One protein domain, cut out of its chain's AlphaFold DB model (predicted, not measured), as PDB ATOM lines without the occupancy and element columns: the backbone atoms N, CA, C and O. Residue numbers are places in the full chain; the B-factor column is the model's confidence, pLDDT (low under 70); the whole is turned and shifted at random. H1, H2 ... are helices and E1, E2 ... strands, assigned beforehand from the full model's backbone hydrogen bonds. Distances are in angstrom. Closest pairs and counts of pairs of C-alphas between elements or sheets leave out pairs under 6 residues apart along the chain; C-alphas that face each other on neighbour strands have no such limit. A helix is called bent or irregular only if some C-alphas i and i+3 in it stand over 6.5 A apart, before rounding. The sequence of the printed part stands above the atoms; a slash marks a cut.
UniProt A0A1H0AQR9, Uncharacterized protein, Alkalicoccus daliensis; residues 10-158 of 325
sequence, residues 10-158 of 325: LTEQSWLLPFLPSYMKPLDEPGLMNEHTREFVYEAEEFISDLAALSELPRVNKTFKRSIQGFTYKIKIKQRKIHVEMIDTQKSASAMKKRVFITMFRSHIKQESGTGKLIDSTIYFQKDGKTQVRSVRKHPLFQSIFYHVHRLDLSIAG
ATOM      1  N   LEU A  10      14.936  64.789  37.234       70.50
ATOM      2  CA  LEU A  10      15.058  65.484  38.524       70.50
ATOM      3  C   LEU A  10      16.088  64.826  39.449       70.50
ATOM      4  O   LEU A  10      16.779  65.519  40.185       70.50
ATOM      5  N   THR A  11      16.216  63.496  39.402       66.94
ATOM      6  CA  THR A  11      17.198  62.770  40.230       66.94
ATOM      7  C   THR A  11      18.649  62.933  39.772       66.94
ATOM      8  O   THR A  11      19.552  62.616  40.538       66.94
ATOM      9  N   GLU A  12      18.885  63.424  38.553       73.62
ATOM     10  CA  GLU A  12      20.235  63.652  38.011       73.62
ATOM     11  C   GLU A  12      20.831  64.990  38.456       73.62
ATOM     12  O   GLU A  12      22.043  65.179  38.431       73.62
ATOM     13  N   GLN A  13      19.994  65.917  38.921       81.12
ATOM     14  CA  GLN A  13      20.452  67.205  39.412       81.12
ATOM     15  C   GLN A  13      20.869  67.102  40.884       81.12
ATOM     16  O   GLN A  13      20.036  67.070  41.791       81.12
ATOM     17  N   SER A  14      22.179  67.090  41.133       76.69
ATOM     18  CA  SER A  14      22.775  66.875  42.462       76.69
ATOM     19  C   SER A  14      22.289  67.864  43.532       76.69
ATOM     20  O   SER A  14      22.190  67.510  44.706       76.69
ATOM     21  N   TRP A  15      21.924  69.089  43.142       85.00
ATOM     22  CA  TRP A  15      21.431  70.127  44.055       85.00
ATOM     23  C   TRP A  15      20.013  69.859  44.595       85.00
ATOM     24  O   TRP A  15      19.651  70.398  45.639       85.00
ATOM     25  N   LEU A  16      19.219  69.004  43.935       84.25
ATOM     26  CA  LEU A  16      17.875  68.612  44.386       84.25
ATOM     27  C   LEU A  16      17.894  67.449  45.390       84.25
ATOM     28  O   LEU A  16      16.917  67.246  46.116       84.25
ATOM     29  N   LEU A  17      19.004  66.707  45.484       82.50
ATOM     30  CA  LEU A  17      19.152  65.546  46.373       82.50
ATOM     31  C   LEU A  17      18.807  65.813  47.854       82.50
ATOM     32  O   LEU A  17      18.232  64.920  48.486       82.50
ATOM     33  N   PRO A  18      19.104  66.988  48.451       85.06
ATOM     34  CA  PRO A  18      18.734  67.271  49.837       85.06
ATOM     35  C   PRO A  18      17.216  67.280  50.053       85.06
ATOM     36  O   PRO A  18      16.751  66.720  51.047       85.06
ATOM     37  N   PHE A  19      16.467  67.833  49.093       87.62
ATOM     38  CA  PHE A  19      15.016  68.039  49.155       87.62
ATOM     39  C   PHE A  19      14.202  66.802  48.768       87.62
ATOM     40  O   PHE A  19      13.009  66.728  49.064       87.62
ATOM     41  N   LEU A  20      14.826  65.819  48.114       85.81
ATOM     42  CA  LEU A  20      14.149  64.579  47.763       85.81
ATOM     43  C   LEU A  20      13.776  63.769  49.019       85.81
ATOM     44  O   LEU A  20      14.569  63.669  49.958       85.81
ATOM     45  N   PRO A  21      12.604  63.115  49.038       87.94
ATOM     46  CA  PRO A  21      12.273  62.137  50.067       87.94
ATOM     47  C   PRO A  21      13.282  60.983  50.099       87.94
ATOM     48  O   PRO A  21      13.789  60.569  49.057       87.94
ATOM     49  N   SER A  22      13.526  60.403  51.279       87.12
ATOM     50  CA  SER A  22      14.527  59.338  51.474       87.12
ATOM     51  C   SER A  22      14.403  58.185  50.468       87.12
ATOM     52  O   SER A  22      15.399  57.766  49.892       87.12
ATOM     53  N   TYR A  23      13.180  57.729  50.182       85.88
ATOM     54  CA  TYR A  23      12.920  56.626  49.248       85.88
ATOM     55  C   TYR A  23      13.257  56.938  47.779       85.88
ATOM     56  O   TYR A  23      13.366  56.011  46.984       85.88
ATOM     57  N   MET A  24      13.418  58.215  47.406       86.25
ATOM     58  CA  MET A  24      13.817  58.635  46.055       86.25
ATOM     59  C   MET A  24      15.316  58.897  45.933       86.25
ATOM     60  O   MET A  24      15.825  58.961  44.816       86.25
ATOM     61  N   LYS A  25      16.027  59.067  47.054       89.75
ATOM     62  CA  LYS A  25      17.472  59.311  47.026       89.75
ATOM     63  C   LYS A  25      18.187  58.056  46.521       89.75
ATOM     64  O   LYS A  25      17.860  56.967  47.001       89.75
ATOM     65  N   PRO A  26      19.141  58.177  45.582       89.50
ATOM     66  CA  PRO A  26      19.882  57.028  45.084       89.50
ATOM     67  C   PRO A  26      20.674  56.365  46.214       89.50
ATOM     68  O   PRO A  26      21.066  57.012  47.189       89.50
ATOM     69  N   LEU A  27      20.871  55.054  46.097       89.00
ATOM     70  CA  LEU A  27      21.774  54.320  46.969       89.00
ATOM     71  C   LEU A  27      23.224  54.651  46.579       89.00
ATOM     72  O   LEU A  27      23.672  54.250  45.512       89.00
ATOM     73  N   ASP A  28      23.927  55.373  47.445       86.25
ATOM     74  CA  ASP A  28      25.353  55.687  47.309       86.25
ATOM     75  C   ASP A  28      26.026  55.469  48.667       86.25
ATOM     76  O   ASP A  28      26.258  56.389  49.448       86.25
ATOM     77  N   GLU A  29      26.165  54.197  49.037       87.06
ATOM     78  CA  GLU A  29      26.693  53.790  50.336       87.06
ATOM     79  C   GLU A  29      27.755  52.704  50.126       87.06
ATOM     80  O   GLU A  29      27.402  51.556  49.839       87.06
ATOM     81  N   PRO A  30      29.054  53.024  50.280       84.31
ATOM     82  CA  PRO A  30      30.134  52.088  49.971       84.31
ATOM     83  C   PRO A  30      30.113  50.858  50.882       84.31
ATOM     84  O   PRO A  30      30.440  49.763  50.440       84.31
ATOM     85  N   GLY A  31      29.633  50.994  52.124       83.06
ATOM     86  CA  GLY A  31      29.494  49.869  53.057       83.06
ATOM     87  C   GLY A  31      28.465  48.813  52.632       83.06
ATOM     88  O   GLY A  31      28.470  47.706  53.163       83.06
ATOM     89  N   LEU A  32      27.589  49.126  51.671       83.81
ATOM     90  CA  LEU A  32      26.676  48.153  51.070       83.81
ATOM     91  C   LEU A  32      27.285  47.436  49.861       83.81
ATOM     92  O   LEU A  32      26.733  46.418  49.457       83.81
ATOM     93  N   MET A  33      28.426  47.882  49.331       83.81
ATOM     94  CA  MET A  33      29.101  47.298  48.159       83.81
ATOM     95  C   MET A  33      29.998  46.099  48.502       83.81
ATOM     96  O   MET A  33      30.967  45.815  47.800       83.81
ATOM     97  N   ASN A  34      29.685  45.391  49.584       87.94
ATOM     98  CA  ASN A  34      30.457  44.246  50.051       87.94
ATOM     99  C   ASN A  34      30.091  42.969  49.279       87.94
ATOM    100  O   ASN A  34      29.011  42.864  48.690       87.94
ATOM    101  N   GLU A  35      30.962  41.965  49.359       89.38
ATOM    102  CA  GLU A  35      30.771  40.635  48.763       89.38
ATOM    103  C   GLU A  35      29.429  40.003  49.165       89.38
ATOM    104  O   GLU A  35      28.648  39.622  48.299       89.38
ATOM    105  N   HIS A  36      29.051  40.077  50.445       89.69
ATOM    106  CA  HIS A  36      27.755  39.581  50.934       89.69
ATOM    107  C   HIS A  36      26.524  40.265  50.332       89.69
ATOM    108  O   HIS A  36      25.420  39.721  50.379       89.69
ATOM    109  N   THR A  37      26.652  41.494  49.827       90.56
ATOM    110  CA  THR A  37      25.552  42.132  49.095       90.56
ATOM    111  C   THR A  37      25.494  41.628  47.663       90.56
ATOM    112  O   THR A  37      24.395  41.472  47.142       90.56
ATOM    113  N   ARG A  38      26.645  41.332  47.048       91.50
ATOM    114  CA  ARG A  38      26.694  40.707  45.722       91.50
ATOM    115  C   ARG A  38      26.117  39.296  45.767       91.50
ATOM    116  O   ARG A  38      25.237  39.009  44.972       91.50
ATOM    117  N   GLU A  39      26.508  38.483  46.747       92.00
ATOM    118  CA  GLU A  39      25.924  37.153  46.996       92.00
ATOM    119  C   GLU A  39      24.406  37.242  47.209       92.00
ATOM    120  O   GLU A  39      23.635  36.525  46.583       92.00
ATOM    121  N   PHE A  40      23.954  38.190  48.037       93.62
ATOM    122  CA  PHE A  40      22.529  38.424  48.290       93.62
ATOM    123  C   PHE A  40      21.727  38.782  47.030       93.62
ATOM    124  O   PHE A  40      20.560  38.414  46.902       93.62
ATOM    125  N   VAL A  41      22.323  39.548  46.119       94.31
ATOM    126  CA  VAL A  41      21.710  39.890  44.834       94.31
ATOM    127  C   VAL A  41      21.729  38.678  43.902       94.31
ATOM    128  O   VAL A  41      20.689  38.337  43.350       94.31
ATOM    129  N   TYR A  42      22.870  38.003  43.781       94.25
ATOM    130  CA  TYR A  42      23.070  36.850  42.902       94.25
ATOM    131  C   TYR A  42      22.112  35.696  43.225       94.25
ATOM    132  O   TYR A  42      21.415  35.185  42.354       94.25
ATOM    133  N   GLU A  43      21.969  35.353  44.503       94.12
ATOM    134  CA  GLU A  43      21.019  34.336  44.971       94.12
ATOM    135  C   GLU A  43      19.556  34.715  44.672       94.12
ATOM    136  O   GLU A  43      18.698  33.859  44.428       94.12
ATOM    137  N   ALA A  44      19.242  36.016  44.681       94.75
ATOM    138  CA  ALA A  44      17.928  36.496  44.274       94.75
ATOM    139  C   ALA A  44      17.725  36.370  42.758       94.75
ATOM    140  O   ALA A  44      16.630  36.001  42.333       94.75
ATOM    141  N   GLU A  45      18.748  36.656  41.948       94.44
ATOM    142  CA  GLU A  45      18.721  36.467  40.492       94.44
ATOM    143  C   GLU A  45      18.493  35.003  40.126       94.44
ATOM    144  O   GLU A  45      17.577  34.714  39.353       94.44
ATOM    145  N   GLU A  46      19.248  34.085  40.735       93.69
ATOM    146  CA  GLU A  46      19.090  32.641  40.549       93.69
ATOM    147  C   GLU A  46      17.673  32.204  40.921       93.69
ATOM    148  O   GLU A  46      16.980  31.575  40.123       93.69
ATOM    149  N   PHE A  47      17.170  32.633  42.084       94.44
ATOM    150  CA  PHE A  47      15.808  32.308  42.500       94.44
ATOM    151  C   PHE A  47      14.735  32.829  41.532       94.44
ATOM    152  O   PHE A  47      13.757  32.130  41.264       94.44
ATOM    153  N   ILE A  48      14.880  34.046  40.999       93.50
ATOM    154  CA  ILE A  48      13.931  34.584  40.014       93.50
ATOM    155  C   ILE A  48      14.056  33.832  38.681       93.50
ATOM    156  O   ILE A  48      13.037  33.557  38.044       93.50
ATOM    157  N   SER A  49      15.276  33.486  38.270       91.25
ATOM    158  CA  SER A  49      15.554  32.731  37.047       91.25
ATOM    159  C   SER A  49      14.955  31.323  37.101       91.25
ATOM    160  O   SER A  49      14.249  30.930  36.173       91.25
ATOM    161  N   ASP A  50      15.128  30.614  38.219       90.56
ATOM    162  CA  ASP A  50      14.512  29.309  38.480       90.56
ATOM    163  C   ASP A  50      12.986  29.386  38.353       90.56
ATOM    164  O   ASP A  50      12.351  28.551  37.708       90.56
ATOM    165  N   LEU A  51      12.373  30.422  38.935       89.31
ATOM    166  CA  LEU A  51      10.925  30.619  38.843       89.31
ATOM    167  C   LEU A  51      10.459  30.922  37.419       89.31
ATOM    168  O   LEU A  51       9.370  30.485  37.049       89.31
ATOM    169  N   ALA A  52      11.250  31.661  36.642       86.94
ATOM    170  CA  ALA A  52      10.940  31.961  35.249       86.94
ATOM    171  C   ALA A  52      11.060  30.718  34.349       86.94
ATOM    172  O   ALA A  52      10.320  30.613  33.372       86.94
ATOM    173  N   ALA A  53      11.954  29.779  34.678       85.25
ATOM    174  CA  ALA A  53      12.098  28.502  33.977       85.25
ATOM    175  C   ALA A  53      10.980  27.507  34.333       85.25
ATOM    176  O   ALA A  53      10.513  26.765  33.476       85.25
ATOM    177  N   LEU A  54      10.521  27.510  35.588       78.56
ATOM    178  CA  LEU A  54       9.453  26.625  36.070       78.56
ATOM    179  C   LEU A  54       8.043  27.058  35.640       78.56
ATOM    180  O   LEU A  54       7.073  26.347  35.915       78.56
ATOM    181  N   SER A  55       7.881  28.242  35.045       61.31
ATOM    182  CA  SER A  55       6.560  28.840  34.892       61.31
ATOM    183  C   SER A  55       5.773  28.376  33.666       61.31
ATOM    184  O   SER A  55       5.451  29.176  32.801       61.31
ATOM    185  N   GLU A  56       5.271  27.141  33.708       62.94
ATOM    186  CA  GLU A  56       3.946  26.790  33.156       62.94
ATOM    187  C   GLU A  56       2.840  27.153  34.171       62.94
ATOM    188  O   GLU A  56       1.927  26.382  34.474       62.94
ATOM    189  N   LEU A  57       2.965  28.306  34.837       61.31
ATOM    190  CA  LEU A  57       2.124  28.606  35.991       61.31
ATOM    191  C   LEU A  57       0.716  29.013  35.525       61.31
ATOM    192  O   LEU A  57       0.576  30.039  34.855       61.31
ATOM    193  N   PRO A  58      -0.349  28.283  35.925       55.06
ATOM    194  CA  PRO A  58      -1.715  28.702  35.638       55.06
ATOM    195  C   PRO A  58      -1.936  30.107  36.207       55.06
ATOM    196  O   PRO A  58      -1.401  30.424  37.272       55.06
ATOM    197  N   ARG A  59      -2.706  30.933  35.480       61.31
ATOM    198  CA  ARG A  59      -2.970  32.377  35.671       61.31
ATOM    199  C   ARG A  59      -3.549  32.740  37.054       61.31
ATOM    200  O   ARG A  59      -4.660  33.253  37.152       61.31
ATOM    201  N   VAL A  60      -2.827  32.476  38.139       66.62
ATOM    202  CA  VAL A  60      -3.324  32.642  39.509       66.62
ATOM    203  C   VAL A  60      -2.283  33.302  40.400       66.62
ATOM    204  O   VAL A  60      -1.077  33.109  40.258       66.62
ATOM    205  N   ASN A  61      -2.786  34.090  41.351       84.00
ATOM    206  CA  ASN A  61      -1.990  34.753  42.372       84.00
ATOM    207  C   ASN A  61      -1.205  33.710  43.182       84.00
ATOM    208  O   ASN A  61      -1.806  32.879  43.863       84.00
ATOM    209  N   LYS A  62       0.127  33.770  43.141       90.12
ATOM    210  CA  LYS A  62       1.007  32.841  43.864       90.12
ATOM    211  C   LYS A  62       2.099  33.592  44.604       90.12
ATOM    212  O   LYS A  62       2.495  34.694  44.229       90.12
ATOM    213  N   THR A  63       2.550  33.004  45.706       92.81
ATOM    214  CA  THR A  63       3.666  33.523  46.495       92.81
ATOM    215  C   THR A  63       4.717  32.439  46.618       92.81
ATOM    216  O   THR A  63       4.448  31.393  47.198       92.81
ATOM    217  N   PHE A  64       5.905  32.717  46.105       94.00
ATOM    218  CA  PHE A  64       7.072  31.859  46.235       94.00
ATOM    219  C   PHE A  64       7.966  32.404  47.337       94.00
ATOM    220  O   PHE A  64       8.121  33.621  47.464       94.00
ATOM    221  N   LYS A  65       8.521  31.516  48.159       96.12
ATOM    222  CA  LYS A  65       9.432  31.878  49.242       96.12
ATOM    223  C   LYS A  65      10.608  30.906  49.250       96.12
ATOM    224  O   LYS A  65      10.382  29.706  49.352       96.12
ATOM    225  N   ARG A  66      11.833  31.427  49.201       95.50
ATOM    226  CA  ARG A  66      13.084  30.672  49.369       95.50
ATOM    227  C   ARG A  66      13.861  31.278  50.532       95.50
ATOM    228  O   ARG A  66      13.858  32.493  50.713       95.50
ATOM    229  N   SER A  67      14.483  30.438  51.350       95.69
ATOM    230  CA  SER A  67      15.383  30.884  52.413       95.69
ATOM    231  C   SER A  67      16.687  30.114  52.286       95.69
ATOM    232  O   SER A  67      16.662  28.890  52.336       95.69
ATOM    233  N   ILE A  68      17.800  30.822  52.127       93.94
ATOM    234  CA  ILE A  68      19.127  30.236  51.906       93.94
ATOM    235  C   ILE A  68      20.180  31.121  52.570       93.94
ATOM    236  O   ILE A  68      20.045  32.337  52.538       93.94
ATOM    237  N   GLN A  69      21.167  30.522  53.245       87.44
ATOM    238  CA  GLN A  69      22.328  31.223  53.833       87.44
ATOM    239  C   GLN A  69      22.001  32.466  54.697       87.44
ATOM    240  O   GLN A  69      22.755  33.431  54.771       87.44
ATOM    241  N   GLY A  70      20.855  32.468  55.386       91.25
ATOM    242  CA  GLY A  70      20.431  33.623  56.186       91.25
ATOM    243  C   GLY A  70      19.791  34.757  55.379       91.25
ATOM    244  O   GLY A  70      19.509  35.813  55.943       91.25
ATOM    245  N   PHE A  71      19.468  34.532  54.113       95.56
ATOM    246  CA  PHE A  71      18.630  35.390  53.285       95.56
ATOM    247  C   PHE A  71      17.241  34.771  53.108       95.56
ATOM    248  O   PHE A  71      17.062  33.551  53.131       95.56
ATOM    249  N   THR A  72      16.222  35.614  52.974       96.94
ATOM    250  CA  THR A  72      14.851  35.209  52.666       96.94
ATOM    251  C   THR A  72      14.352  35.998  51.470       96.94
ATOM    252  O   THR A  72      14.207  37.215  51.539       96.94
ATOM    253  N   TYR A  73      14.018  35.287  50.402       97.38
ATOM    254  CA  TYR A  73      13.457  35.839  49.179       97.38
ATOM    255  C   TYR A  73      11.988  35.461  49.083       97.38
ATOM    256  O   TYR A  73      11.610  34.309  49.313       97.38
ATOM    257  N   LYS A  74      11.135  36.428  48.759       97.25
ATOM    258  CA  LYS A  74       9.697  36.232  48.621       97.25
ATOM    259  C   LYS A  74       9.178  36.976  47.401       97.25
ATOM    260  O   LYS A  74       9.255  38.196  47.330       97.25
ATOM    261  N   ILE A  75       8.588  36.242  46.468       95.88
ATOM    262  CA  ILE A  75       8.051  36.784  45.220       95.88
ATOM    263  C   ILE A  75       6.547  36.540  45.209       95.88
ATOM    264  O   ILE A  75       6.084  35.401  45.166       95.88
ATOM    265  N   LYS A  76       5.769  37.620  45.292       95.19
ATOM    266  CA  LYS A  76       4.305  37.606  45.202       95.19
ATOM    267  C   LYS A  76       3.907  38.025  43.792       95.19
ATOM    268  O   LYS A  76       3.993  39.202  43.444       95.19
ATOM    269  N   ILE A  77       3.417  37.075  43.010       93.06
ATOM    270  CA  ILE A  77       2.842  37.324  41.690       93.06
ATOM    271  C   ILE A  77       1.351  37.559  41.890       93.06
ATOM    272  O   ILE A  77       0.628  36.681  42.364       93.06
ATOM    273  N   LYS A  78       0.887  38.763  41.556       92.44
ATOM    274  CA  LYS A  78      -0.535  39.099  41.484       92.44
ATOM    275  C   LYS A  78      -0.920  39.383  40.041       92.44
ATOM    276  O   LYS A  78      -0.081  39.783  39.242       92.44
ATOM    277  N   GLN A  79      -2.213  39.321  39.740       89.94
ATOM    278  CA  GLN A  79      -2.727  39.636  38.404       89.94
ATOM    279  C   GLN A  79      -2.274  41.007  37.871       89.94
ATOM    280  O   GLN A  79      -2.000  41.129  36.688       89.94
ATOM    281  N   ARG A  80      -2.163  42.035  38.729       91.62
ATOM    282  CA  ARG A  80      -1.777  43.395  38.300       91.62
ATOM    283  C   ARG A  80      -0.303  43.745  38.501       91.62
ATOM    284  O   ARG A  80       0.182  44.676  37.866       91.62
ATOM    285  N   LYS A  81       0.380  43.084  39.437       94.31
ATOM    286  CA  LYS A  81       1.722  43.481  39.882       94.31
ATOM    287  C   LYS A  81       2.539  42.296  40.369       94.31
ATOM    288  O   LYS A  81       1.982  41.380  40.973       94.31
ATOM    289  N   ILE A  82       3.848  42.381  40.191       94.19
ATOM    290  CA  ILE A  82       4.824  41.476  40.794       94.19
ATOM    291  C   ILE A  82       5.513  42.235  41.925       94.19
ATOM    292  O   ILE A  82       5.873  43.404  41.777       94.19
ATOM    293  N   HIS A  83       5.622  41.591  43.082       96.44
ATOM    294  CA  HIS A  83       6.262  42.156  44.263       96.44
ATOM    295  C   HIS A  83       7.349  41.212  44.760       96.44
ATOM    296  O   HIS A  83       7.054  40.088  45.163       96.44
ATOM    297  N   VAL A  84       8.584  41.694  44.734       97.06
ATOM    298  CA  VAL A  84       9.787  41.005  45.186       97.06
ATOM    299  C   VAL A  84      10.217  41.617  46.512       97.06
ATOM    300  O   VAL A  84      10.357  42.832  46.641       97.06
ATOM    301  N   GLU A  85      10.399  40.758  47.500       97.31
ATOM    302  CA  GLU A  85      10.820  41.087  48.852       97.31
ATOM    303  C   GLU A  85      12.068  40.255  49.155       97.31
ATOM    304  O   GLU A  85      12.019  39.025  49.155       97.31
ATOM    305  N   MET A  86      13.195  40.926  49.376       97.00
ATOM    306  CA  MET A  86      14.468  40.301  49.724       97.00
ATOM    307  C   MET A  86      14.846  40.771  51.123       97.00
ATOM    308  O   MET A  86      14.983  41.969  51.366       97.00
ATOM    309  N   ILE A  87      14.990  39.847  52.064       96.69
ATOM    310  CA  ILE A  87      15.267  40.158  53.463       96.69
ATOM    311  C   ILE A  87      16.558  39.482  53.877       96.69
ATOM    312  O   ILE A  87      16.695  38.262  53.812       96.69
ATOM    313  N   ASP A  88      17.464  40.296  54.387       94.88
ATOM    314  CA  ASP A  88      18.634  39.844  55.104       94.88
ATOM    315  C   ASP A  88      18.252  39.526  56.561       94.88
ATOM    316  O   ASP A  88      17.759  40.394  57.296       94.88
ATOM    317  N   THR A  89      18.388  38.264  56.972       94.38
ATOM    318  CA  THR A  89      17.981  37.816  58.311       94.38
ATOM    319  C   THR A  89      19.107  38.002  59.328       94.38
ATOM    320  O   THR A  89      20.250  38.308  58.996       94.38
ATOM    321  N   GLN A  90      18.809  37.774  60.608       90.75
ATOM    322  CA  GLN A  90      19.826  37.827  61.662       90.75
ATOM    323  C   GLN A  90      20.937  36.780  61.486       90.75
ATOM    324  O   GLN A  90      22.026  36.977  62.010       90.75
ATOM    325  N   LYS A  91      20.682  35.702  60.731       89.88
ATOM    326  CA  LYS A  91      21.632  34.598  60.531       89.88
ATOM    327  C   LYS A  91      22.712  34.879  59.486       89.88
ATOM    328  O   LYS A  91      23.630  34.081  59.366       89.88
ATOM    329  N   SER A  92      22.590  35.945  58.700       88.88
ATOM    330  CA  SER A  92      23.583  36.242  57.667       88.88
ATOM    331  C   SER A  92      24.882  36.800  58.250       88.88
ATOM    332  O   SER A  92      24.874  37.461  59.293       88.88
ATOM    333  N   ALA A  93      25.979  36.617  57.516       87.88
ATOM    334  CA  ALA A  93      27.287  37.184  57.843       87.88
ATOM    335  C   ALA A  93      27.380  38.707  57.599       87.88
ATOM    336  O   ALA A  93      28.334  39.350  58.026       87.88
ATOM    337  N   SER A  94      26.380  39.314  56.945       87.50
ATOM    338  CA  SER A  94      26.394  40.746  56.626       87.50
ATOM    339  C   SER A  94      26.373  41.603  57.895       87.50
ATOM    340  O   SER A  94      25.449  41.487  58.711       87.50
ATOM    341  N   ALA A  95      27.352  42.506  58.018       86.81
ATOM    342  CA  ALA A  95      27.428  43.494  59.096       86.81
ATOM    343  C   ALA A  95      26.228  44.457  59.078       86.81
ATOM    344  O   ALA A  95      25.693  44.824  60.122       86.81
ATOM    345  N   MET A  96      25.761  44.824  57.880       89.44
ATOM    346  CA  MET A  96      24.585  45.669  57.686       89.44
ATOM    347  C   MET A  96      23.409  44.817  57.218       89.44
ATOM    348  O   MET A  96      23.437  44.241  56.128       89.44
ATOM    349  N   LYS A  97      22.353  44.744  58.034       91.94
ATOM    350  CA  LYS A  97      21.118  44.055  57.649       91.94
ATOM    351  C   LYS A  97      20.321  44.930  56.689       91.94
ATOM    352  O   LYS A  97      20.091  46.113  56.952       91.94
ATOM    353  N   LYS A  98      19.889  44.326  55.587       93.88
ATOM    354  CA  LYS A  98      19.226  44.985  54.461       93.88
ATOM    355  C   LYS A  98      17.877  44.342  54.140       93.88
ATOM    356  O   LYS A  98      17.687  43.140  54.293       93.88
ATOM    357  N   ARG A  99      16.912  45.149  53.706       96.00
ATOM    358  CA  ARG A  99      15.619  44.681  53.185       96.00
ATOM    359  C   ARG A  99      15.308  45.431  51.908       96.00
ATOM    360  O   ARG A  99      15.285  46.655  51.924       96.00
ATOM    361  N   VAL A 100      15.081  44.713  50.821       96.81
ATOM    362  CA  VAL A 100      14.826  45.288  49.501       96.81
ATOM    363  C   VAL A 100      13.409  44.945  49.079       96.81
ATOM    364  O   VAL A 100      12.989  43.790  49.160       96.81
ATOM    365  N   PHE A 101      12.679  45.957  48.621       97.19
ATOM    366  CA  PHE A 101      11.335  45.822  48.081       97.19
ATOM    367  C   PHE A 101      11.313  46.365  46.660       97.19
ATOM    368  O   PHE A 101      11.594  47.539  46.423       97.19
ATOM    369  N   ILE A 102      10.949  45.506  45.713       96.62
ATOM    370  CA  ILE A 102      10.778  45.868  44.310       96.62
ATOM    371  C   ILE A 102       9.351  45.513  43.916       96.62
ATOM    372  O   ILE A 102       8.914  44.372  44.041       96.62
ATOM    373  N   THR A 103       8.597  46.501  43.451       95.56
ATOM    374  CA  THR A 103       7.233  46.299  42.967       95.56
ATOM    375  C   THR A 103       7.106  46.871  41.571       95.56
ATOM    376  O   THR A 103       7.313  48.067  41.375       95.56
ATOM    377  N   MET A 104       6.684  46.045  40.622       94.38
ATOM    378  CA  MET A 104       6.394  46.465  39.252       94.38
ATOM    379  C   MET A 104       4.983  46.065  38.832       94.38
ATOM    380  O   MET A 104       4.438  45.054  39.286       94.38
ATOM    381  N   PHE A 105       4.368  46.879  37.977       93.81
ATOM    382  CA  PHE A 105       3.185  46.469  37.231       93.81
ATOM    383  C   PHE A 105       3.560  45.393  36.217       93.81
ATOM    384  O   PHE A 105       4.675  45.391  35.710       93.81
ATOM    385  N   ARG A 106       2.619  44.502  35.910       89.50
ATOM    386  CA  ARG A 106       2.792  43.559  34.801       89.50
ATOM    387  C   ARG A 106       2.744  44.298  33.459       89.50
ATOM    388  O   ARG A 106       2.007  45.284  33.343       89.50
ATOM    389  N   SER A 107       3.489  43.814  32.469       86.75
ATOM    390  CA  SER A 107       3.649  44.402  31.131       86.75
ATOM    391  C   SER A 107       2.305  44.738  30.478       86.75
ATOM    392  O   SER A 107       2.071  45.887  30.111       86.75
ATOM    393  N   HIS A 108       1.371  43.783  30.465       84.56
ATOM    394  CA  HIS A 108       0.026  43.929  29.893       84.56
ATOM    395  C   HIS A 108      -0.886  44.944  30.613       84.56
ATOM    396  O   HIS A 108      -1.947  45.285  30.100       84.56
ATOM    397  N   ILE A 109      -0.525  45.410  31.816       87.88
ATOM    398  CA  ILE A 109      -1.311  46.400  32.570       87.88
ATOM    399  C   ILE A 109      -0.792  47.812  32.310       87.88
ATOM    400  O   ILE A 109      -1.573  48.710  32.000       87.88
ATOM    401  N   LYS A 110       0.511  48.029  32.528       86.56
ATOM    402  CA  LYS A 110       1.197  49.312  32.327       86.56
ATOM    403  C   LYS A 110       2.662  49.052  32.003       86.56
ATOM    404  O   LYS A 110       3.376  48.495  32.837       86.56
ATOM    405  N   GLN A 111       3.107  49.554  30.860       84.81
ATOM    406  CA  GLN A 111       4.481  49.427  30.389       84.81
ATOM    407  C   GLN A 111       5.178  50.796  30.386       84.81
ATOM    408  O   GLN A 111       4.558  51.823  30.111       84.81
ATOM    409  N   GLU A 112       6.462  50.810  30.719       79.31
ATOM    410  CA  GLU A 112       7.370  51.950  30.611       79.31
ATOM    411  C   GLU A 112       8.668  51.432  29.970       79.31
ATOM    412  O   GLU A 112       9.286  50.498  30.478       79.31
ATOM    413  N   SER A 113       9.052  51.985  28.816       73.31
ATOM    414  CA  SER A 113      10.274  51.595  28.085       73.31
ATOM    415  C   SER A 113      10.396  50.090  27.790       73.31
ATOM    416  O   SER A 113      11.456  49.504  27.975       73.31
ATOM    417  N   GLY A 114       9.310  49.433  27.372       71.31
ATOM    418  CA  GLY A 114       9.346  48.001  27.043       71.31
ATOM    419  C   GLY A 114       9.203  47.056  28.246       71.31
ATOM    420  O   GLY A 114       8.920  45.879  28.054       71.31
ATOM    421  N   THR A 115       9.271  47.555  29.484       79.31
ATOM    422  CA  THR A 115       9.145  46.739  30.707       79.31
ATOM    423  C   THR A 115       7.950  47.167  31.558       79.31
ATOM    424  O   THR A 115       7.378  48.241  31.367       79.31
ATOM    425  N   GLY A 116       7.516  46.316  32.488       81.75
ATOM    426  CA  GLY A 116       6.443  46.652  33.421       81.75
ATOM    427  C   GLY A 116       6.772  47.898  34.252       81.75
ATOM    428  O   GLY A 116       7.862  48.010  34.809       81.75
ATOM    429  N   LYS A 117       5.832  48.849  34.358       89.25
ATOM    430  CA  LYS A 117       6.077  50.121  35.053       89.25
ATOM    431  C   LYS A 117       6.473  49.894  36.516       89.25
ATOM    432  O   LYS A 117       5.710  49.309  37.292       89.25
ATOM    433  N   LEU A 118       7.623  50.435  36.914       89.75
ATOM    434  CA  LEU A 118       8.127  50.346  38.280       89.75
ATOM    435  C   LEU A 118       7.292  51.219  39.234       89.75
ATOM    436  O   LEU A 118       7.044  52.397  38.974       89.75
ATOM    437  N   ILE A 119       6.840  50.627  40.340       91.06
ATOM    438  CA  ILE A 119       6.060  51.298  41.391       91.06
ATOM    439  C   ILE A 119       6.972  51.684  42.551       91.06
ATOM    440  O   ILE A 119       6.902  52.807  43.041       91.06
ATOM    441  N   ASP A 120       7.793  50.734  42.993       91.81
ATOM    442  CA  ASP A 120       8.655  50.864  44.163       91.81
ATOM    443  C   ASP A 120       9.935  50.049  43.953       91.81
ATOM    444  O   ASP A 120       9.912  49.000  43.310       91.81
ATOM    445  N   SER A 121      11.051  50.560  44.461       94.62
ATOM    446  CA  SER A 121      12.388  49.965  44.362       94.62
ATOM    447  C   SER A 121      13.255  50.529  45.480       94.62
ATOM    448  O   SER A 121      14.122  51.377  45.259       94.62
ATOM    449  N   THR A 122      12.966  50.114  46.707       95.94
ATOM    450  CA  THR A 122      13.581  50.672  47.911       95.94
ATOM    451  C   THR A 122      14.402  49.637  48.663       95.94
ATOM    452  O   THR A 122      14.027  48.470  48.759       95.94
ATOM    453  N   ILE A 123      15.525  50.082  49.220       95.75
ATOM    454  CA  ILE A 123      16.334  49.339  50.184       95.75
ATOM    455  C   ILE A 123      16.265  50.029  51.542       95.75
ATOM    456  O   ILE A 123      16.415  51.246  51.648       95.75
ATOM    457  N   TYR A 124      16.051  49.228  52.575       95.75
ATOM    458  CA  TYR A 124      16.077  49.606  53.977       95.75
ATOM    459  C   TYR A 124      17.322  48.994  54.597       95.75
ATOM    460  O   TYR A 124      17.516  47.783  54.505       95.75
ATOM    461  N   PHE A 125      18.143  49.804  55.246       94.00
ATOM    462  CA  PHE A 125      19.328  49.336  55.959       94.00
ATOM    463  C   PHE A 125      19.560  50.182  57.206       94.00
ATOM    464  O   PHE A 125      19.100  51.322  57.288       94.00
ATOM    465  N   GLN A 126      20.248  49.624  58.198       91.12
ATOM    466  CA  GLN A 126      20.615  50.355  59.409       91.12
ATOM    467  C   GLN A 126      22.028  50.916  59.276       91.12
ATOM    468  O   GLN A 126      22.956  50.183  58.948       91.12
ATOM    469  N   LYS A 127      22.177  52.211  59.547       89.81
ATOM    470  CA  LYS A 127      23.457  52.916  59.609       89.81
ATOM    471  C   LYS A 127      23.413  53.870  60.801       89.81
ATOM    472  O   LYS A 127      22.444  54.613  60.947       89.81
ATOM    473  N   ASP A 128      24.408  53.788  61.680       88.62
ATOM    474  CA  ASP A 128      24.530  54.621  62.888       88.62
ATOM    475  C   ASP A 128      23.273  54.601  63.782       88.62
ATOM    476  O   ASP A 128      22.777  55.630  64.242       88.62
ATOM    477  N   GLY A 129      22.684  53.412  63.960       87.75
ATOM    478  CA  GLY A 129      21.464  53.217  64.754       87.75
ATOM    479  C   GLY A 129      20.176  53.755  64.115       87.75
ATOM    480  O   GLY A 129      19.103  53.619  64.702       87.75
ATOM    481  N   LYS A 130      20.241  54.331  62.907       90.88
ATOM    482  CA  LYS A 130      19.081  54.849  62.171       90.88
ATOM    483  C   LYS A 130      18.785  53.995  60.943       90.88
ATOM    484  O   LYS A 130      19.682  53.620  60.188       90.88
ATOM    485  N   THR A 131      17.506  53.717  60.711       91.88
ATOM    486  CA  THR A 131      17.058  53.064  59.475       91.88
ATOM    487  C   THR A 131      17.052  54.082  58.347       91.88
ATOM    488  O   THR A 131      16.315  55.068  58.386       91.88
ATOM    489  N   GLN A 132      17.861  53.833  57.327       93.50
ATOM    490  CA  GLN A 132      17.881  54.611  56.104       93.50
ATOM    491  C   GLN A 132      17.111  53.881  55.009       93.50
ATOM    492  O   GLN A 132      17.151  52.656  54.906       93.50
ATOM    493  N   VAL A 133      16.407  54.663  54.194       94.19
ATOM    494  CA  VAL A 133      15.693  54.186  53.008       94.19
ATOM    495  C   VAL A 133      16.316  54.866  51.805       94.19
ATOM    496  O   VAL A 133      16.519  56.083  51.852       94.19
ATOM    497  N   ARG A 134      16.648  54.097  50.769       94.12
ATOM    498  CA  ARG A 134      17.204  54.588  49.500       94.12
ATOM    499  C   ARG A 134      16.570  53.867  48.320       94.12
ATOM    500  O   ARG A 134      16.043  52.769  48.481       94.12
ATOM    501  N   SER A 135      16.626  54.476  47.145       92.56
ATOM    502  CA  SER A 135      16.200  53.850  45.898       92.56
ATOM    503  C   SER A 135      17.311  52.979  45.320       92.56
ATOM    504  O   SER A 135      18.450  53.424  45.185       92.56
ATOM    505  N   VAL A 136      16.957  51.760  44.912       93.75
ATOM    506  CA  VAL A 136      17.837  50.858  44.151       93.75
ATOM    507  C   VAL A 136      17.595  50.929  42.642       93.75
ATOM    508  O   VAL A 136      18.267  50.238  41.884       93.75
ATOM    509  N   ARG A 137      16.669  51.784  42.178       89.75
ATOM    510  CA  ARG A 137      16.239  51.859  40.771       89.75
ATOM    511  C   ARG A 137      17.386  52.019  39.779       89.75
ATOM    512  O   ARG A 137      17.377  51.371  38.743       89.75
ATOM    513  N   LYS A 138      18.327  52.920  40.072       86.12
ATOM    514  CA  LYS A 138      19.490  53.227  39.220       86.12
ATOM    515  C   LYS A 138      20.769  52.526  39.698       86.12
ATOM    516  O   LYS A 138      21.838  52.765  39.156       86.12
ATOM    517  N   HIS A 139      20.679  51.671  40.714       89.06
ATOM    518  CA  HIS A 139      21.861  51.082  41.328       89.06
ATOM    519  C   HIS A 139      22.394  49.904  40.496       89.06
ATOM    520  O   HIS A 139      21.612  48.987  40.240       89.06
ATOM    521  N   PRO A 140      23.692  49.864  40.133       87.38
ATOM    522  CA  PRO A 140      24.247  48.841  39.241       87.38
ATOM    523  C   PRO A 140      23.994  47.407  39.716       87.38
ATOM    524  O   PRO A 140      23.497  46.592  38.949       87.38
ATOM    525  N   LEU A 141      24.224  47.127  41.007       89.19
ATOM    526  CA  LEU A 141      24.009  45.785  41.569       89.19
ATOM    527  C   LEU A 141      22.562  45.287  41.453       89.19
ATOM    528  O   LEU A 141      22.346  44.094  41.491       89.19
ATOM    529  N   PHE A 142      21.563  46.165  41.351       92.12
ATOM    530  CA  PHE A 142      20.157  45.742  41.326       92.12
ATOM    531  C   PHE A 142      19.557  45.752  39.912       92.12
ATOM    532  O   PHE A 142      18.398  45.369  39.755       92.12
ATOM    533  N   GLN A 143      20.312  46.169  38.883       90.75
ATOM    534  CA  GLN A 143      19.807  46.251  37.503       90.75
ATOM    535  C   GLN A 143      19.386  44.892  36.946       90.75
ATOM    536  O   GLN A 143      18.292  44.744  36.398       90.75
ATOM    537  N   SER A 144      20.234  43.893  37.152       90.56
ATOM    538  CA  SER A 144      20.000  42.492  36.804       90.56
ATOM    539  C   SER A 144      18.683  41.967  37.376       90.56
ATOM    540  O   SER A 144      17.894  41.357  36.655       90.56
ATOM    541  N   ILE A 145      18.368  42.277  38.638       93.44
ATOM    542  CA  ILE A 145      17.110  41.855  39.267       93.44
ATOM    543  C   ILE A 145      15.907  42.388  38.481       93.44
ATOM    544  O   ILE A 145      14.983  41.623  38.208       93.44
ATOM    545  N   PHE A 146      15.900  43.659  38.060       92.88
ATOM    546  CA  PHE A 146      14.783  44.192  37.266       92.88
ATOM    547  C   PHE A 146      14.601  43.434  35.947       92.88
ATOM    548  O   PHE A 146      13.463  43.158  35.554       92.88
ATOM    549  N   TYR A 147      15.700  43.039  35.304       90.56
ATOM    550  CA  TYR A 147      15.659  42.218  34.099       90.56
ATOM    551  C   TYR A 147      15.097  40.814  34.364       90.56
ATOM    552  O   TYR A 147      14.193  40.367  33.655       90.56
ATOM    553  N   HIS A 148      15.558  40.134  35.414       92.25
ATOM    554  CA  HIS A 148      15.048  38.809  35.772       92.25
ATOM    555  C   HIS A 148      13.557  38.844  36.127       92.25
ATOM    556  O   HIS A 148      12.805  37.959  35.721       92.25
ATOM    557  N   VAL A 149      13.090  39.892  36.815       92.44
ATOM    558  CA  VAL A 149      11.655  40.057  37.096       92.44
ATOM    559  C   VAL A 149      10.866  40.314  35.807       92.44
ATOM    560  O   VAL A 149       9.759  39.797  35.662       92.44
ATOM    561  N   HIS A 150      11.423  41.057  34.847       91.12
ATOM    562  CA  HIS A 150      10.791  41.229  33.540       91.12
ATOM    563  C   HIS A 150      10.686  39.901  32.775       91.12
ATOM    564  O   HIS A 150       9.605  39.577  32.286       91.12
ATOM    565  N   ARG A 151      11.752  39.091  32.743       89.44
ATOM    566  CA  ARG A 151      11.722  37.740  32.155       89.44
ATOM    567  C   ARG A 151      10.691  36.838  32.820       89.44
ATOM    568  O   ARG A 151       9.976  36.122  32.126       89.44
ATOM    569  N   LEU A 152      10.588  36.898  34.146       90.38
ATOM    570  CA  LEU A 152       9.552  36.190  34.890       90.38
ATOM    571  C   LEU A 152       8.151  36.627  34.433       90.38
ATOM    572  O   LEU A 152       7.294  35.778  34.218       90.38
ATOM    573  N   ASP A 153       7.907  37.927  34.248       89.56
ATOM    574  CA  ASP A 153       6.605  38.422  33.782       89.56
ATOM    575  C   ASP A 153       6.254  37.935  32.369       89.56
ATOM    576  O   ASP A 153       5.118  37.503  32.150       89.56
ATOM    577  N   LEU A 154       7.227  37.950  31.447       88.06
ATOM    578  CA  LEU A 154       7.080  37.421  30.084       88.06
ATOM    579  C   LEU A 154       6.785  35.918  30.093       88.06
ATOM    580  O   LEU A 154       5.847  35.472  29.436       88.06
ATOM    581  N   SER A 155       7.515  35.153  30.913       86.69
ATOM    582  CA  SER A 155       7.302  33.710  31.060       86.69
ATOM    583  C   SER A 155       5.895  33.397  31.590       86.69
ATOM    584  O   SER A 155       5.180  32.572  31.031       86.69
ATOM    585  N   ILE A 156       5.411  34.147  32.591       85.50
ATOM    586  CA  ILE A 156       4.030  34.014  33.100       85.50
ATOM    587  C   ILE A 156       2.987  34.437  32.047       85.50
ATOM    588  O   ILE A 156       1.842  33.980  32.087       85.50
ATOM    589  N   ALA A 157       3.328  35.357  31.142       81.75
ATOM    590  CA  ALA A 157       2.457  35.765  30.040       81.75
ATOM    591  C   ALA A 157       2.437  34.750  28.879       81.75
ATOM    592  O   ALA A 157       1.520  34.812  28.060       81.75
ATOM    593  N   GLY A 158       3.382  33.802  28.839       76.19
ATOM    594  CA  GLY A 158       3.572  32.880  27.718       76.19
ATOM    595  C   GLY A 158       4.183  33.552  26.486       76.19
ATOM    596  O   GLY A 158       4.052  33.037  25.378       76.19
TER     597      GLY A 158
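What this domain is: This is residues 10 to 158 of the 325 residues of an uncharacterized protein of Alkalicoccus daliensis (UniProt A0A1H0AQR9). A twisted sheet of six strands is covered on one face by two long helices, H1 and H2, side by side and slantwise to the strands; no named helix is on the other face. The unnamed residues 10 to 34 run from beyond the E6 edge to H1. The 149 printed residues hold H1, E1 to E6, then H2, a mixed class in two layers; the antiparallel sheet, in the order E1 E2 E3 E4 E5 E6, is a meander, each strand the antiparallel neighbour of the one before. The whole is compact, radius of gyration of the C-alphas 15.6 A, and flat, spanning 46 by 38 by 20 A.

How they stand to each other: Inner strands E3, residues 81 to 88, and E4, residues 98 to 105, form a hairpin, with N 84 and O 102 at 2.8 A. Edge strand E1, residues 62 to 68, forms a hairpin with E2, residues 71 to 77, with N 64 and O 75 at 2.8 A. H1, residues 35 to 53, lies over E1, E2 and E3 at a height over the sheet of 9.6 A; its closest C-alphas to E2 are Ala 44 and Tyr 73, 6.7 A. H2, residues 140 to 157, lies over E3 and E4 at 9.9 A. H1 and H2 touch, closest C-alphas Ala 52 and Leu 152, 4.5 A, at a shallow tilt of 11 degrees, the same way. O i to N i+4 pairs are within hydrogen-bond range in 14 of 15 for H1 and 12 of 14 for H2.

Where its parts are: H1 begins at C-alpha 35 (30.771, 40.635, 48.763) and is 26.7 A long. E5, residues 118 to 127, is 26.4 A; E6, residues 130 to 135, is the other edge strand. H2, 27.0 A, ends at C-alpha 157 (2.457, 35.765, 30.040); it is irregular, C-alphas 141 and 144 being 7.0 A apart.

The domain as a whole: The farthest C-alphas, Trp 15 and Pro 58, are 48.2 A apart. The printed part has no cut; the link from E4 to E5 is long. Residue 11 and residues 55 to 60 have pLDDT under 70.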